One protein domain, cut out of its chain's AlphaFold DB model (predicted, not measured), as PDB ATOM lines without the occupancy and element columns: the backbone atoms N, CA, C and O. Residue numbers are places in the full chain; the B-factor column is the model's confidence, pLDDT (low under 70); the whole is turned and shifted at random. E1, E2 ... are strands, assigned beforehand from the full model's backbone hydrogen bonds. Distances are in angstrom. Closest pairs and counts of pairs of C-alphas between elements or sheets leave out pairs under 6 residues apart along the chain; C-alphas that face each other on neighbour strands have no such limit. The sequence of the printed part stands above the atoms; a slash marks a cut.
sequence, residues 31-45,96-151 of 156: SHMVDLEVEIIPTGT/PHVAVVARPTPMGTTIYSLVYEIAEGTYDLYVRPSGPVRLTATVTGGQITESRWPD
ATOM      1  N   SER A  31     201.378 138.602 200.838       89.06
ATOM      2  CA  SER A  31     202.637 138.554 201.597       89.06
ATOM      3  C   SER A  31     202.454 138.229 203.081       89.06
ATOM      4  O   SER A  31     203.325 137.618 203.695       89.06
ATOM      5  N   HIS A  32     201.311 138.606 203.658       88.00
ATOM      6  CA  HIS A  32     200.980 138.346 205.060       88.00
ATOM      7  C   HIS A  32     200.656 136.870 205.348       88.00
ATOM      8  O   HIS A  32     200.485 136.507 206.507       88.00
ATOM      9  N   MET A  33     200.556 136.031 204.312       89.50
ATOM     10  CA  MET A  33     200.295 134.593 204.424       89.50
ATOM     11  C   MET A  33     201.558 133.739 204.288       89.50
ATOM     12  O   MET A  33     201.447 132.521 204.199       89.50
ATOM     13  N   VAL A  34     202.746 134.352 204.250       90.75
ATOM     14  CA  VAL A  34     204.024 133.625 204.242       90.75
ATOM     15  C   VAL A  34     204.087 132.605 205.384       90.75
ATOM     16  O   VAL A  34     203.559 132.854 206.468       90.75
ATOM     17  N   ASP A  35     204.676 131.442 205.105       90.19
ATOM     18  CA  ASP A  35     204.774 130.288 206.014       90.19
ATOM     19  C   ASP A  35     203.440 129.605 206.381       90.19
ATOM     20  O   ASP A  35     203.455 128.555 207.027       90.19
ATOM     21  N   LEU A  36     202.283 130.120 205.943       88.88
ATOM     22  CA  LEU A  36     201.013 129.408 206.098       88.88
ATOM     23  C   LEU A  36     200.920 128.249 205.110       88.88
ATOM     24  O   LEU A  36     201.242 128.390 203.930       88.88
ATOM     25  N   GLU A  37     200.416 127.116 205.583       90.75
ATOM     26  CA  GLU A  37     200.160 125.947 204.751       90.75
ATOM     27  C   GLU A  37     198.750 125.998 204.166       90.75
ATOM     28  O   GLU A  37     197.757 126.179 204.880       90.75
ATOM     29  N   VAL A  38     198.664 125.798 202.856       89.56
ATOM     30  CA  VAL A  38     197.405 125.636 202.133       89.56
ATOM     31  C   VAL A  38     197.305 124.189 201.685       89.56
ATOM     32  O   VAL A  38     198.260 123.628 201.158       89.56
ATOM     33  N   GLU A  39     196.155 123.585 201.942       91.31
ATOM     34  CA  GLU A  39     195.814 122.222 201.551       91.31
ATOM     35  C   GLU A  39     194.889 122.268 200.336       91.31
ATOM     36  O   GLU A  39     194.091 123.202 200.200       91.31
ATOM     37  N   ILE A  40     195.019 121.285 199.446       91.06
ATOM     38  CA  ILE A  40     194.222 121.176 198.222       91.06
ATOM     39  C   ILE A  40     193.552 119.803 198.142       91.06
ATOM     40  O   ILE A  40     194.196 118.767 198.306       91.06
ATOM     41  N   ILE A  41     192.246 119.798 197.876       90.50
ATOM     42  CA  ILE A  41     191.428 118.584 197.755       90.50
ATOM     43  C   ILE A  41     190.566 118.640 196.490       90.50
ATOM     44  O   ILE A  41     190.190 119.735 196.078       90.50
ATOM     45  N   PRO A  42     190.216 117.506 195.856       90.56
ATOM     46  CA  PRO A  42     189.258 117.517 194.753       90.56
ATOM     47  C   PRO A  42     187.905 118.066 195.220       90.56
ATOM     48  O   PRO A  42     187.392 117.641 196.262       90.56
ATOM     49  N   THR A  43     187.307 118.976 194.456       89.25
ATOM     50  CA  THR A  43     185.996 119.553 194.775       89.25
ATOM     51  C   THR A  43     184.939 118.454 194.884       89.25
ATOM     52  O   THR A  43     184.893 117.525 194.077       89.25
ATOM     53  N   GLY A  44     184.075 118.548 195.895       76.69
ATOM     54  CA  GLY A  44     183.076 117.515 196.202       76.69
ATOM     55  C   GLY A  44     183.598 116.373 197.081       76.69
ATOM     56  O   GLY A  44     182.799 115.558 197.541       76.69
ATOM     57  N   THR A  45     184.898 116.350 197.387       66.56
ATOM     58  CA  THR A  45     185.420 115.607 198.540       66.56
ATOM     59  C   THR A  45     184.994 116.379 199.788       66.56
ATOM     60  O   THR A  45     185.450 117.502 199.993       66.56
ATOM     61  N   PRO A  96     197.535 116.771 199.726       84.19
ATOM     62  CA  PRO A  96     198.738 117.548 199.495       84.19
ATOM     63  C   PRO A  96     198.561 118.969 200.034       84.19
ATOM     64  O   PRO A  96     197.512 119.595 199.875       84.19
ATOM     65  N   HIS A  97     199.606 119.478 200.675       85.25
ATOM     66  CA  HIS A  97     199.662 120.844 201.173       85.25
ATOM     67  C   HIS A  97     201.029 121.455 200.897       85.25
ATOM     68  O   HIS A  97     202.043 120.756 200.845       85.25
ATOM     69  N   VAL A  98     201.045 122.768 200.705       88.75
ATOM     70  CA  VAL A  98     202.254 123.542 200.423       88.75
ATOM     71  C   VAL A  98     202.229 124.813 201.266       88.75
ATOM     72  O   VAL A  98     201.190 125.461 201.403       88.75
ATOM     73  N   ALA A  99     203.375 125.171 201.846       90.25
ATOM     74  CA  ALA A  99     203.551 126.446 202.534       90.25
ATOM     75  C   ALA A  99     203.728 127.594 201.530       90.25
ATOM     76  O   ALA A  99     204.367 127.422 200.490       90.25
ATOM     77  N   VAL A 100     203.208 128.782 201.840       88.81
ATOM     78  CA  VAL A 100     203.418 129.981 201.015       88.81
ATOM     79  C   VAL A 100     204.895 130.368 201.028       88.81
ATOM     80  O   VAL A 100     205.451 130.701 202.075       88.81
ATOM     81  N   VAL A 101     205.516 130.387 199.846       88.94
ATOM     82  CA  VAL A 101     206.943 130.695 199.690       88.94
ATOM     83  C   VAL A 101     207.136 132.096 199.120       88.94
ATOM     84  O   VAL A 101     206.558 132.446 198.091       88.94
ATOM     85  N   ALA A 102     208.018 132.877 199.749       87.31
ATOM     86  CA  ALA A 102     208.526 134.129 199.200       87.31
ATOM     87  C   ALA A 102     209.582 133.857 198.115       87.31
ATOM     88  O   ALA A 102     210.591 133.193 198.356       87.31
ATOM     89  N   ARG A 103     209.372 134.395 196.915       85.81
ATOM     90  CA  ARG A 103     210.251 134.252 195.750       85.81
ATOM     91  C   ARG A 103     210.760 135.631 195.314       85.81
ATOM     92  O   ARG A 103     210.027 136.376 194.658       85.81
ATOM     93  N   PRO A 104     212.002 136.001 195.671       84.50
ATOM     94  CA  PRO A 104     212.621 137.233 195.198       84.50
ATOM     95  C   PRO A 104     212.827 137.188 193.681       84.50
ATOM     96  O   PRO A 104     213.360 136.215 193.148       84.50
ATOM     97  N   THR A 105     212.437 138.250 192.980       86.00
ATOM     98  CA  THR A 105     212.717 138.410 191.546       86.00
ATOM     99  C   THR A 105     213.982 139.251 191.328       86.00
ATOM    100  O   THR A 105     214.313 140.091 192.169       86.00
ATOM    101  N   PRO A 106     214.677 139.114 190.180       79.94
ATOM    102  CA  PRO A 106     215.844 139.943 189.851       79.94
ATOM    103  C   PRO A 106     215.562 141.454 189.812       79.94
ATOM    104  O   PRO A 106     216.480 142.254 189.950       79.94
ATOM    105  N   MET A 107     214.294 141.850 189.640       82.56
ATOM    106  CA  MET A 107     213.851 143.249 189.659       82.56
ATOM    107  C   MET A 107     213.592 143.788 191.078       82.56
ATOM    108  O   MET A 107     213.155 144.926 191.226       82.56
ATOM    109  N   GLY A 108     213.850 142.994 192.123       80.62
ATOM    110  CA  GLY A 108     213.706 143.391 193.528       80.62
ATOM    111  C   GLY A 108     212.298 143.218 194.106       80.62
ATOM    112  O   GLY A 108     212.119 143.342 195.316       80.62
ATOM    113  N   THR A 109     211.302 142.880 193.283       85.06
ATOM    114  CA  THR A 109     209.950 142.544 193.751       85.06
ATOM    115  C   THR A 109     209.931 141.123 194.310       85.06
ATOM    116  O   THR A 109     210.477 140.212 193.690       85.06
ATOM    117  N   THR A 110     209.293 140.910 195.461       86.00
ATOM    118  CA  THR A 110     209.062 139.563 196.008       86.00
ATOM    119  C   THR A 110     207.663 139.097 195.632       86.00
ATOM    120  O   THR A 110     206.692 139.788 195.930       86.00
ATOM    121  N   ILE A 111     207.569 137.938 194.983       86.81
ATOM    122  CA  ILE A 111     206.303 137.263 194.675       86.81
ATOM    123  C   ILE A 111     206.091 136.185 195.733       86.81
ATOM    124  O   ILE A 111     207.002 135.410 196.004       86.81
ATOM    125  N   TYR A 112     204.906 136.117 196.324       90.44
ATOM    126  CA  TYR A 112     204.549 135.055 197.263       90.44
ATOM    127  C   TYR A 112     203.656 134.072 196.522       90.44
ATOM    128  O   TYR A 112     202.670 134.491 195.916       90.44
ATOM    129  N   SER A 113     204.007 132.788 196.499       89.38
ATOM    130  CA  SER A 113     203.233 131.818 195.722       89.38
ATOM    131  C   SER A 113     203.221 130.404 196.284       89.38
ATOM    132  O   SER A 113     204.114 129.992 197.031       89.38
ATOM    133  N   LEU A 114     202.195 129.663 195.869       91.38
ATOM    134  CA  LEU A 114     202.070 128.213 195.992       91.38
ATOM    135  C   LEU A 114     202.209 127.584 194.608       91.38
ATOM    136  O   LEU A 114     201.791 128.182 193.616       91.38
ATOM    137  N   VAL A 115     202.778 126.382 194.547       89.94
ATOM    138  CA  VAL A 115     202.903 125.611 193.307       89.94
ATOM    139  C   VAL A 115     202.508 124.168 193.590       89.94
ATOM    140  O   VAL A 115     203.081 123.551 194.487       89.94
ATOM    141  N   TYR A 116     201.557 123.649 192.819       87.69
ATOM    142  CA  TYR A 116     201.112 122.259 192.860       87.69
ATOM    143  C   TYR A 116     201.297 121.612 191.489       87.69
ATOM    144  O   TYR A 116     201.023 122.244 190.471       87.69
ATOM    145  N   GLU A 117     201.711 120.350 191.477       91.19
ATOM    146  CA  GLU A 117     201.704 119.473 190.304       91.19
ATOM    147  C   GLU A 117     200.701 118.354 190.593       91.19
ATOM    148  O   GLU A 117     200.929 117.524 191.476       91.19
ATOM    149  N   ILE A 118     199.537 118.404 189.945       87.88
ATOM    150  CA  ILE A 118     198.376 117.570 190.287       87.88
ATOM    151  C   ILE A 118     197.645 117.112 189.031       87.88
ATOM    152  O   ILE A 118     197.801 117.693 187.960       87.88
ATOM    153  N   ALA A 119     196.841 116.059 189.173       89.69
ATOM    154  CA  ALA A 119     196.002 115.575 188.087       89.69
ATOM    155  C   ALA A 119     195.021 116.651 187.593       89.69
ATOM    156  O   ALA A 119     194.655 117.575 188.320       89.69
ATOM    157  N   GLU A 120     194.593 116.521 186.342       90.06
ATOM    158  CA  GLU A 120     193.488 117.288 185.788       90.06
ATOM    159  C   GLU A 120     192.244 117.107 186.664       90.06
ATOM    160  O   GLU A 120     191.880 115.998 187.064       90.06
ATOM    161  N   GLY A 121     191.582 118.219 186.975       91.56
ATOM    162  CA  GLY A 121     190.432 118.206 187.864       91.56
ATOM    163  C   GLY A 121     190.072 119.578 188.406       91.56
ATOM    164  O   GLY A 121     190.697 120.591 188.098       91.56
ATOM    165  N   THR A 122     189.029 119.611 189.228       92.50
ATOM    166  CA  THR A 122     188.637 120.809 189.980       92.50
ATOM    167  C   THR A 122     188.935 120.580 191.449       92.50
ATOM    168  O   THR A 122     188.635 119.511 191.982       92.50
ATOM    169  N   TYR A 123     189.550 121.575 192.074       92.81
ATOM    170  CA  TYR A 123     190.097 121.474 193.412       92.81
ATOM    171  C   TYR A 123     189.692 122.655 194.279       92.81
ATOM    172  O   TYR A 123     189.706 123.799 193.826       92.81
ATOM    173  N   ASP A 124     189.433 122.366 195.547       93.81
ATOM    174  CA  ASP A 124     189.171 123.331 196.600       93.81
ATOM    175  C   ASP A 124     190.419 123.505 197.469       93.81
ATOM    176  O   ASP A 124     191.036 122.532 197.907       93.81
ATOM    177  N   LEU A 125     190.789 124.762 197.722       92.44
ATOM    178  CA  LEU A 125     191.950 125.143 198.515       92.44
ATOM    179  C   LEU A 125     191.525 125.874 199.793       92.44
ATOM    180  O   LEU A 125     190.702 126.801 199.760       92.44
ATOM    181  N   TYR A 126     192.143 125.513 200.915       90.69
ATOM    182  CA  TYR A 126     191.927 126.143 202.222       90.69
ATOM    183  C   TYR A 126     193.208 126.193 203.054       90.69
ATOM    184  O   TYR A 126     194.154 125.442 202.839       90.69
ATOM    185  N   VAL A 127     193.236 127.098 204.032       90.38
ATOM    186  CA  VAL A 127     194.356 127.214 204.977       90.38
ATOM    187  C   VAL A 127     194.239 126.120 206.040       90.38
ATOM    188  O   VAL A 127     193.172 125.949 206.640       90.38
ATOM    189  N   ARG A 128     195.334 125.398 206.291       83.94
ATOM    190  CA  ARG A 128     195.431 124.394 207.361       83.94
ATOM    191  C   ARG A 128     195.367 125.035 208.754       83.94
ATOM    192  O   ARG A 128     195.687 126.213 208.909       83.94
ATOM    193  N   PRO A 129     194.995 124.270 209.797       77.75
ATOM    194  CA  PRO A 129     194.613 122.848 209.778       77.75
ATOM    195  C   PRO A 129     193.150 122.598 209.390       77.75
ATOM    196  O   PRO A 129     192.775 121.469 209.101       77.75
ATOM    197  N   SER A 130     192.318 123.637 209.395       74.19
ATOM    198  CA  SER A 130     190.915 123.577 208.989       74.19
ATOM    199  C   SER A 130     190.450 124.994 208.679       74.19
ATOM    200  O   SER A 130     190.589 125.883 209.525       74.19
ATOM    201  N   GLY A 131     189.877 125.213 207.503       78.25
ATOM    202  CA  GLY A 131     189.384 126.521 207.092       78.25
ATOM    203  C   GLY A 131     188.293 126.392 206.035       78.25
ATOM    204  O   GLY A 131     188.146 125.328 205.436       78.25
ATOM    205  N   PRO A 132     187.507 127.456 205.799       86.44
ATOM    206  CA  PRO A 132     186.603 127.470 204.661       86.44
ATOM    207  C   PRO A 132     187.412 127.371 203.367       86.44
ATOM    208  O   PRO A 132     188.522 127.910 203.287       86.44
ATOM    209  N   VAL A 133     186.828 126.744 202.346       88.56
ATOM    210  CA  VAL A 133     187.346 126.827 200.979       88.56
ATOM    211  C   VAL A 133     187.423 128.299 200.595       88.56
ATOM    212  O   VAL A 133     186.433 129.029 200.679       88.56
ATOM    213  N   ARG A 134     188.622 128.747 200.230       89.75
ATOM    214  CA  ARG A 134     188.872 130.136 199.833       89.75
ATOM    215  C   ARG A 134     189.045 130.281 198.335       89.75
ATOM    216  O   ARG A 134     188.708 131.330 197.803       89.75
ATOM    217  N   LEU A 135     189.540 129.251 197.663       91.38
ATOM    218  CA  LEU A 135     189.745 129.254 196.224       91.38
ATOM    219  C   LEU A 135     189.337 127.897 195.664       91.38
ATOM    220  O   LEU A 135     189.759 126.872 196.189       91.38
ATOM    221  N   THR A 136     188.564 127.911 194.583       93.62
ATOM    222  CA  THR A 136     188.330 126.733 193.749       93.62
ATOM    223  C   THR A 136     189.044 126.962 192.423       93.62
ATOM    224  O   THR A 136     188.859 128.008 191.798       93.62
ATOM    225  N   ALA A 137     189.881 126.015 192.010       92.94
ATOM    226  CA  ALA A 137     190.685 126.101 190.797       92.94
ATOM    227  C   ALA A 137     190.490 124.856 189.928       92.94
ATOM    228  O   ALA A 137     190.391 123.740 190.434       92.94
ATOM    229  N   THR A 138     190.469 125.050 188.611       93.69
ATOM    230  CA  THR A 138     190.440 123.958 187.634       93.69
ATOM    231  C   THR A 138     191.821 123.808 187.011       93.69
ATOM    232  O   THR A 138     192.362 124.752 186.431       93.69
ATOM    233  N   VAL A 139     192.399 122.621 187.145       91.50
ATOM    234  CA  VAL A 139     193.666 122.235 186.525       91.50
ATOM    235  C   VAL A 139     193.357 121.447 185.266       91.50
ATOM    236  O   VAL A 139     192.567 120.511 185.315       91.50
ATOM    237  N   THR A 140     193.980 121.837 184.157       89.69
ATOM    238  CA  THR A 140     193.926 121.121 182.877       89.69
ATOM    239  C   THR A 140     195.265 120.437 182.641       89.69
ATOM    240  O   THR A 140     196.318 121.045 182.860       89.69
ATOM    241  N   GLY A 141     195.234 119.183 182.203       87.50
ATOM    242  CA  GLY A 141     196.436 118.409 181.940       87.50
ATOM    243  C   GLY A 141     197.300 119.033 180.840       87.50
ATOM    244  O   GLY A 141     196.809 119.664 179.902       87.50
ATOM    245  N   GLY A 142     198.619 118.943 180.990       81.69
ATOM    246  CA  GLY A 142     199.602 119.577 180.116       81.69
ATOM    247  C   GLY A 142     199.637 121.109 180.183       81.69
ATOM    248  O   GLY A 142     200.337 121.717 179.374       81.69
ATOM    249  N   GLN A 143     198.880 121.760 181.075       86.62
ATOM    250  CA  GLN A 143     198.775 123.223 181.157       86.62
ATOM    251  C   GLN A 143     199.199 123.762 182.529       86.62
ATOM    252  O   GLN A 143     199.162 123.068 183.547       86.62
ATOM    253  N   ILE A 144     199.588 125.038 182.541       90.12
ATOM    254  CA  ILE A 144     199.781 125.813 183.766       90.12
ATOM    255  C   ILE A 144     198.514 126.638 183.989       90.12
ATOM    256  O   ILE A 144     198.178 127.498 183.175       90.12
ATOM    257  N   THR A 145     197.833 126.390 185.100       91.75
ATOM    258  CA  THR A 145     196.761 127.240 185.611       91.75
ATOM    259  C   THR A 145     197.364 128.242 186.586       91.75
ATOM    260  O   THR A 145     197.931 127.871 187.614       91.75
ATOM    261  N   GLU A 146     197.206 129.528 186.293       92.69
ATOM    262  CA  GLU A 146     197.529 130.604 187.225       92.69
ATOM    263  C   GLU A 146     196.255 131.080 187.924       92.69
ATOM    264  O   GLU A 146     195.190 131.219 187.320       92.69
ATOM    265  N   SER A 147     196.337 131.310 189.228       92.38
ATOM    266  CA  SER A 147     195.237 131.839 190.029       92.38
ATOM    267  C   SER A 147     195.764 132.799 191.077       92.38
ATOM    268  O   SER A 147     196.926 132.749 191.473       92.38
ATOM    269  N   ARG A 148     194.893 133.682 191.552       93.31
ATOM    270  CA  ARG A 148     195.220 134.608 192.630       93.31
ATOM    271  C   ARG A 148     194.386 134.265 193.845       93.31
ATOM    272  O   ARG A 148     193.167 134.125 193.745       93.31
ATOM    273  N   TRP A 149     195.045 134.146 194.987       92.38
ATOM    274  CA  TRP A 149     194.351 133.962 196.242       92.38
ATOM    275  C   TRP A 149     193.521 135.205 196.561       92.38
ATOM    276  O   TRP A 149     194.017 136.330 196.423       92.38
ATOM    277  N   PRO A 150     192.259 135.037 196.972       87.62
ATOM    278  CA  PRO A 150     191.421 136.176 197.276       87.62
ATOM    279  C   PRO A 150     191.933 136.922 198.510       87.62
ATOM    280  O   PRO A 150     192.059 136.353 199.593       87.62
ATOM    281  N   ASP A 151     192.152 138.222 198.334       77.12
ATOM    282  CA  ASP A 151     192.576 139.161 199.377       77.12
ATOM    283  C   ASP A 151     191.375 139.927 199.956       77.12
ATOM    284  O   ASP A 151     191.507 141.081 200.343       77.12
TER     285      ASP A 151
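What this domain is: This is residues 31 to 45 and 96 to 151 of the 156 residues of an uncharacterized protein of Nakamurella sp. PAMC28650 (UniProt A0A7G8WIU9). A four-stranded antiparallel sheet, E2, E1, E5, E6, curls like part of a barrel, and the long strand E4 crosses its open side from beside E2 to the end of E6, leaving the barrel incomplete. E3 and the start of E4 form a hairpin that makes one end of the long axis, and E7 follows E6 near E4. The 71 printed residues hold seven named strands, E1 to E7 in order, and no named helix: all strand. The whole is compact, radius of gyration of the C-alphas 12.8 A, spanning 40 by 30 by 19 A.

How they stand to each other: E1, residues 37 to 42, is antiparallel to E2, residues 97 to 99, with N 38 and O 98 2.9 A apart. On its other side is E5, residues 121 to 127, also antiparallel, with N 39 and O 126 2.9 A apart. E5 forms a hairpin with E6, residues 135 to 139, with N 123 and O 137 2.8 A apart. The sheet is strongly twisted. E2 runs on into E3, residues 101 to 104, at 43 degrees. E3 forms a hairpin with E4, residues 110 to 119, with N 103 and O 111 2.7 A apart. The closest C-alphas of E2 and E4, Val 98 and Leu 114, are 6.4 A apart. E7, residues 144 to 148, pairs with no named strand; E4 and E7 are near each other.

Where its parts are: E1, 17.0 A long, begins at C-alpha 37 (200.160, 125.947, 204.751). E4 is 28.4 A long and E5 19.7 A. E7 ends at C-alpha 148 (195.220, 134.608, 192.630).

The domain as a whole: The C-alphas of Gly 44 and Met 107 are farthest apart, 40.6 A. Residues 46 to 95 are not printed, with 13.5 A between C-alphas 45 and 96. Of the links printed whole, none is long. Residue 45 is under pLDDT 70.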